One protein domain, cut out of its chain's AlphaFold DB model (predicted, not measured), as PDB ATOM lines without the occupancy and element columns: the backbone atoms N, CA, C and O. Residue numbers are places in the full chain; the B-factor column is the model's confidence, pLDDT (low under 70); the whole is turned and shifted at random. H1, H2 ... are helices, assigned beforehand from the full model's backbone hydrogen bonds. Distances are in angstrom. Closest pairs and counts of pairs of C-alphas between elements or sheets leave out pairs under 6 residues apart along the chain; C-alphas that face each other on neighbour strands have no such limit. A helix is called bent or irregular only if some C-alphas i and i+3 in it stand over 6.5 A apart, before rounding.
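AT A GLANCE: This is residues 10 to 56 of the 61 residues of an uncharacterized protein of Clostridium saccharobutylicum DSM 13864 (UniProt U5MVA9). The longest helix, H1, and H2 form an open corner, joined by a tight link, and from the far end of H2 a short link runs out to the small helix H3, which stands free. The parts have few contacts and there is no closed core. The printed part has 47 residues, with three named helices in the order H1, H2, H3 and no named strand: all helix. It is extended, with a radius of gyration of the C-alphas of 14.9 A, and flat, spanning 38 by 35 by 15 A.

IN THESE COORDINATES: H1, residues 10 to 26, begins at C-alpha 10 (-70.999, 50.772, 45.262) and is 25.9 A long; it is irregular, with C-alphas 10 and 13 7.6 A apart. H2, residues 30 to 42, is 18.3 A long. H3, residues 50 to 54, is 6.3 A long and ends at C-alpha 54 (-49.870, 22.204, 42.858).

HOW THE PARTS SIT: H1 and H2 are close but not clearly touching, their closest C-alphas, of Phe 25 and Lys 33, 6.2 A apart. They run opposite ways at a steep tilt of 62 degrees. H3 is apart from H1 and from H2. Every O i to N i+4 pair is within hydrogen-bond range in H2 and H3, and 11 of 13 in H1.

THE WHOLE: The C-alphas farthest apart, of Lys 29 and Asn 55, are 39.4 A apart. The printed part has no cut, and no link is long. Model confidence is under 70 at residues 24 to 30 and 44 to 48.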
ATOM      1  N   LYS A  10     -71.051  52.029  46.032       76.75
ATOM      2  CA  LYS A  10     -70.999  50.772  45.262       76.75
ATOM      3  C   LYS A  10     -69.650  50.490  44.586       76.75
ATOM      4  O   LYS A  10     -69.319  49.331  44.369       76.75
ATOM      5  N   TYR A  11     -68.858  51.516  44.272       75.44
ATOM      6  CA  TYR A  11     -67.554  51.385  43.618       75.44
ATOM      7  C   TYR A  11     -66.378  51.756  44.521       75.44
ATOM      8  O   TYR A  11     -65.245  51.789  44.043       75.44
ATOM      9  N   ILE A  12     -66.597  51.990  45.822       80.88
ATOM     10  CA  ILE A  12     -65.527  52.389  46.750       80.88
ATOM     11  C   ILE A  12     -64.375  51.374  46.761       80.88
ATOM     12  O   ILE A  12     -63.209  51.752  46.749       80.88
ATOM     13  N   SER A  13     -64.695  50.078  46.663       78.88
ATOM     14  CA  SER A  13     -63.704  49.000  46.548       78.88
ATOM     15  C   SER A  13     -62.827  49.151  45.300       78.88
ATOM     16  O   SER A  13     -61.619  48.925  45.357       78.88
ATOM     17  N   ASN A  14     -63.415  49.580  44.181       81.44
ATOM     18  CA  ASN A  14     -62.687  49.798  42.937       81.44
ATOM     19  C   ASN A  14     -61.774  51.024  43.044       81.44
ATOM     20  O   ASN A  14     -60.605  50.943  42.675       81.44
ATOM     21  N   TYR A  15     -62.263  52.122  43.628       81.38
ATOM     22  CA  TYR A  15     -61.446  53.310  43.890       81.38
ATOM     23  C   TYR A  15     -60.269  53.014  44.826       81.38
ATOM     24  O   TYR A  15     -59.155  53.439  44.549       81.38
ATOM     25  N   ILE A  16     -60.479  52.227  45.887       85.06
ATOM     26  CA  ILE A  16     -59.406  51.830  46.812       85.06
ATOM     27  C   ILE A  16     -58.357  50.960  46.107       85.06
ATOM     28  O   ILE A  16     -57.165  51.119  46.364       85.06
ATOM     29  N   LYS A  17     -58.762  50.055  45.205       81.94
ATOM     30  CA  LYS A  17     -57.815  49.260  44.400       81.94
ATOM     31  C   LYS A  17     -56.968  50.145  43.488       81.94
ATOM     32  O   LYS A  17     -55.752  49.983  43.464       81.94
ATOM     33  N   TRP A  18     -57.595  51.095  42.796       80.19
ATOM     34  CA  TRP A  18     -56.893  52.073  41.961       80.19
ATOM     35  C   TRP A  18     -55.942  52.951  42.774       80.19
ATOM     36  O   TRP A  18     -54.796  53.144  42.381       80.19
ATOM     37  N   PHE A  19     -56.380  53.422  43.940       82.56
ATOM     38  CA  PHE A  19     -55.549  54.216  44.838       82.56
ATOM     39  C   PHE A  19     -54.341  53.427  45.361       82.56
ATOM     40  O   PHE A  19     -53.227  53.934  45.323       82.56
ATOM     41  N   LYS A  20     -54.528  52.163  45.769       81.75
ATOM     42  CA  LYS A  20     -53.416  51.281  46.164       81.75
ATOM     43  C   LYS A  20     -52.426  51.059  45.025       81.75
ATOM     44  O   LYS A  20     -51.226  51.057  45.269       81.75
ATOM     45  N   TRP A  21     -52.919  50.889  43.797       74.25
ATOM     46  CA  TRP A  21     -52.063  50.772  42.619       74.25
ATOM     47  C   TRP A  21     -51.224  52.038  42.431       74.25
ATOM     48  O   TRP A  21     -50.011  51.934  42.336       74.25
ATOM     49  N   LEU A  22     -51.831  53.228  42.502       74.94
ATOM     50  CA  LEU A  22     -51.108  54.505  42.431       74.94
ATOM     51  C   LEU A  22     -50.082  54.673  43.564       74.94
ATOM     52  O   LEU A  22     -48.972  55.133  43.314       74.94
ATOM     53  N   GLN A  23     -50.414  54.248  44.784       74.88
ATOM     54  CA  GLN A  23     -49.513  54.305  45.941       74.88
ATOM     55  C   GLN A  23     -48.265  53.430  45.788       74.88
ATOM     56  O   GLN A  23     -47.194  53.837  46.225       74.88
ATOM     57  N   ILE A  24     -48.378  52.258  45.151       67.81
ATOM     58  CA  ILE A  24     -47.217  51.401  44.840       67.81
ATOM     59  C   ILE A  24     -46.199  52.169  43.997       67.81
ATOM     60  O   ILE A  24     -44.996  51.988  44.149       67.81
ATOM     61  N   PHE A  25     -46.684  53.052  43.131       61.75
ATOM     62  CA  PHE A  25     -45.824  53.895  42.331       61.75
ATOM     63  C   PHE A  25     -45.341  55.111  43.117       61.75
ATOM     64  O   PHE A  25     -44.201  55.494  42.940       61.75
ATOM     65  N   ASP A  26     -46.140  55.743  43.967       65.38
ATOM     66  CA  ASP A  26     -45.836  57.070  44.530       65.38
ATOM     67  C   ASP A  26     -44.469  57.179  45.247       65.38
ATOM     68  O   ASP A  26     -43.757  58.165  45.078       65.38
ATOM     69  N   THR A  27     -44.039  56.130  45.955       61.69
ATOM     70  CA  THR A  27     -42.755  56.098  46.686       61.69
ATOM     71  C   THR A  27     -41.513  55.782  45.846       61.69
ATOM     72  O   THR A  27     -40.396  56.030  46.301       61.69
ATOM     73  N   ASP A  28     -41.671  55.252  44.634       62.25
ATOM     74  CA  ASP A  28     -40.547  54.856  43.781       62.25
ATOM     75  C   ASP A  28     -40.134  55.985  42.828       62.25
ATOM     76  O   ASP A  28     -40.973  56.656  42.220       62.25
ATOM     77  N   LYS A  29     -38.819  56.176  42.626       67.88
ATOM     78  CA  LYS A  29     -38.300  57.077  41.576       67.88
ATOM     79  C   LYS A  29     -38.946  56.706  40.240       67.88
ATOM     80  O   LYS A  29     -39.006  55.525  39.906       67.88
ATOM     81  N   GLU A  30     -39.359  57.686  39.435       68.56
ATOM     82  CA  GLU A  30     -40.037  57.446  38.144       68.56
ATOM     83  C   GLU A  30     -39.302  56.451  37.229       68.56
ATOM     84  O   GLU A  30     -39.927  55.658  36.532       68.56
ATOM     85  N   ILE A  31     -37.968  56.412  37.309       70.62
ATOM     86  CA  ILE A  31     -37.113  55.453  36.595       70.62
ATOM     87  C   ILE A  31     -37.405  53.995  36.998       70.62
ATOM     88  O   ILE A  31     -37.399  53.103  36.151       70.62
ATOM     89  N   VAL A  32     -37.664  53.734  38.280       77.12
ATOM     90  CA  VAL A  32     -38.025  52.403  38.795       77.12
ATOM     91  C   VAL A  32     -39.434  52.031  38.332       77.12
ATOM     92  O   VAL A  32     -39.647  50.904  37.886       77.12
ATOM     93  N   LYS A  33     -40.367  52.995  38.311       70.75
ATOM     94  CA  LYS A  33     -41.724  52.797  37.774       70.75
ATOM     95  C   LYS A  33     -41.700  52.419  36.297       70.75
ATOM     96  O   LYS A  33     -42.340  51.447  35.917       70.75
ATOM     97  N   ALA A  34     -40.947  53.156  35.478       76.25
ATOM     98  CA  ALA A  34     -40.842  52.913  34.041       76.25
ATOM     99  C   ALA A  34     -40.234  51.534  33.740       76.25
ATOM    100  O   ALA A  34     -40.749  50.805  32.894       76.25
ATOM    101  N   LYS A  35     -39.192  51.136  34.487       80.00
ATOM    102  CA  LYS A  35     -38.600  49.793  34.387       80.00
ATOM    103  C   LYS A  35     -39.596  48.699  34.775       80.00
ATOM    104  O   LYS A  35     -39.775  47.750  34.016       80.00
ATOM    105  N   ASN A  36     -40.273  48.844  35.912       77.06
ATOM    106  CA  ASN A  36     -41.261  47.866  36.374       77.06
ATOM    107  C   ASN A  36     -42.460  47.775  35.422       77.06
ATOM    108  O   ASN A  36     -42.931  46.676  35.141       77.06
ATOM    109  N   PHE A  37     -42.914  48.904  34.875       80.38
ATOM    110  CA  PHE A  37     -43.977  48.955  33.877       80.38
ATOM    111  C   PHE A  37     -43.579  48.236  32.586       80.38
ATOM    112  O   PHE A  37     -44.316  47.364  32.146       80.38
ATOM    113  N   MET A  38     -42.398  48.526  32.023       81.50
ATOM    114  CA  MET A  38     -41.896  47.836  30.825       81.50
ATOM    115  C   MET A  38     -41.790  46.322  31.020       81.50
ATOM    116  O   MET A  38     -42.080  45.560  30.100       81.50
ATOM    117  N   ILE A  39     -41.361  45.872  32.204       81.56
ATOM    118  CA  ILE A  39     -41.285  44.443  32.523       81.56
ATOM    119  C   ILE A  39     -42.696  43.848  32.598       81.56
ATOM    120  O   ILE A  39     -42.967  42.837  31.958       81.56
ATOM    121  N   GLN A  40     -43.613  44.482  33.330       75.25
ATOM    122  CA  GLN A  40     -44.980  43.979  33.503       75.25
ATOM    123  C   GLN A  40     -45.813  44.026  32.215       75.25
ATOM    124  O   GLN A  40     -46.659  43.159  32.025       75.25
ATOM    125  N   SER A  41     -45.577  44.995  31.326       78.25
ATOM    126  CA  SER A  41     -46.287  45.115  30.047       78.25
ATOM    127  C   SER A  41     -45.847  44.071  29.022       78.25
ATOM    128  O   SER A  41     -46.638  43.690  28.167       78.25
ATOM    129  N   ASN A  42     -44.585  43.632  29.089       77.31
ATOM    130  CA  ASN A  42     -44.018  42.638  28.172       77.31
ATOM    131  C   ASN A  42     -44.032  41.214  28.736       77.31
ATOM    132  O   ASN A  42     -43.820  40.256  27.993       77.31
ATOM    133  N   VAL A  43     -44.288  41.049  30.036       70.19
ATOM    134  CA  VAL A  43     -44.583  39.741  30.616       70.19
ATOM    135  C   VAL A  43     -45.877  39.236  29.990       70.19
ATOM    136  O   VAL A  43     -46.958  39.788  30.203       70.19
ATOM    137  N   THR A  44     -45.769  38.159  29.212       66.00
ATOM    138  CA  THR A  44     -46.924  37.369  28.793       66.00
ATOM    139  C   THR A  44     -47.713  37.026  30.044       66.00
ATOM    140  O   THR A  44     -47.151  36.499  31.005       66.00
ATOM    141  N   HIS A  45     -48.993  37.409  30.075       63.38
ATOM    142  CA  HIS A  45     -49.834  37.259  31.256       63.38
ATOM    143  C   HIS A  45     -49.936  35.771  31.605       63.38
ATOM    144  O   HIS A  45     -50.745  35.024  31.057       63.38
ATOM    145  N   SER A  46     -49.037  35.326  32.475       60.81
ATOM    146  CA  SER A  46     -48.956  33.951  32.913       60.81
ATOM    147  C   SER A  46     -50.095  33.760  33.896       60.81
ATOM    148  O   SER A  46     -49.981  34.063  35.083       60.81
ATOM    149  N   HIS A  47     -51.241  33.315  33.381       64.25
ATOM    150  CA  HIS A  47     -52.397  32.894  34.168       64.25
ATOM    151  C   HIS A  47     -52.097  31.583  34.918       64.25
ATOM    152  O   HIS A  47     -52.880  30.641  34.886       64.25
ATOM    153  N   ILE A  48     -50.960  31.505  35.604       69.75
ATOM    154  CA  ILE A  48     -50.638  30.399  36.492       69.75
ATOM    155  C   ILE A  48     -51.337  30.672  37.820       69.75
ATOM    156  O   ILE A  48     -50.984  31.582  38.572       69.75
ATOM    157  N   LYS A  49     -52.372  29.888  38.114       73.62
ATOM    158  CA  LYS A  49     -53.018  29.868  39.426       73.62
ATOM    159  C   LYS A  49     -52.261  28.895  40.326       73.62
ATOM    160  O   LYS A  49     -51.631  27.949  39.869       73.62
ATOM    161  N   VAL A  50     -52.389  29.062  41.641       72.00
ATOM    162  CA  VAL A  50     -51.760  28.166  42.633       72.00
ATOM    163  C   VAL A  50     -52.135  26.691  42.406       72.00
ATOM    164  O   VAL A  50     -51.314  25.805  42.626       72.00
ATOM    165  N   LYS A  51     -53.349  26.415  41.910       75.94
ATOM    166  CA  LYS A  51     -53.783  25.061  41.521       75.94
ATOM    167  C   LYS A  51     -52.964  24.472  40.362       75.94
ATOM    168  O   LYS A  51     -52.727  23.272  40.346       75.94
ATOM    169  N   ASP A  52     -52.512  25.319  39.438       71.62
ATOM    170  CA  ASP A  52     -51.752  24.912  38.256       71.62
ATOM    171  C   ASP A  52     -50.297  24.592  38.644       71.62
ATOM    172  O   ASP A  52     -49.653  23.776  37.999       71.62
ATOM    173  N   LEU A  53     -49.800  25.172  39.746       75.69
ATOM    174  CA  LEU A  53     -48.510  24.818  40.356       75.69
ATOM    175  C   LEU A  53     -48.592  23.558  41.224       75.69
ATOM    176  O   LEU A  53     -47.672  22.749  41.198       75.69
ATOM    177  N   LYS A  54     -49.682  23.377  41.982       77.88
ATOM    178  CA  LYS A  54     -49.870  22.204  42.858       77.88
ATOM    179  C   LYS A  54     -49.911  20.878  42.099       77.88
ATOM    180  O   LYS A  54     -49.481  19.872  42.642       77.88
ATOM    181  N   ASN A  55     -50.421  20.897  40.870       77.19
ATOM    182  CA  ASN A  55     -50.555  19.711  40.024       77.19
ATOM    183  C   ASN A  55     -49.448  19.617  38.964       77.19
ATOM    184  O   ASN A  55     -49.564  18.831  38.028       77.19
ATOM    185  N   ARG A  56     -48.413  20.461  39.047       76.56
ATOM    186  CA  ARG A  56     -47.346  20.463  38.053       76.56
ATOM    187  C   ARG A  56     -46.404  19.295  38.323       76.56
ATOM    188  O   ARG A  56     -45.797  19.235  39.390       76.56
TER     189      ARG A  56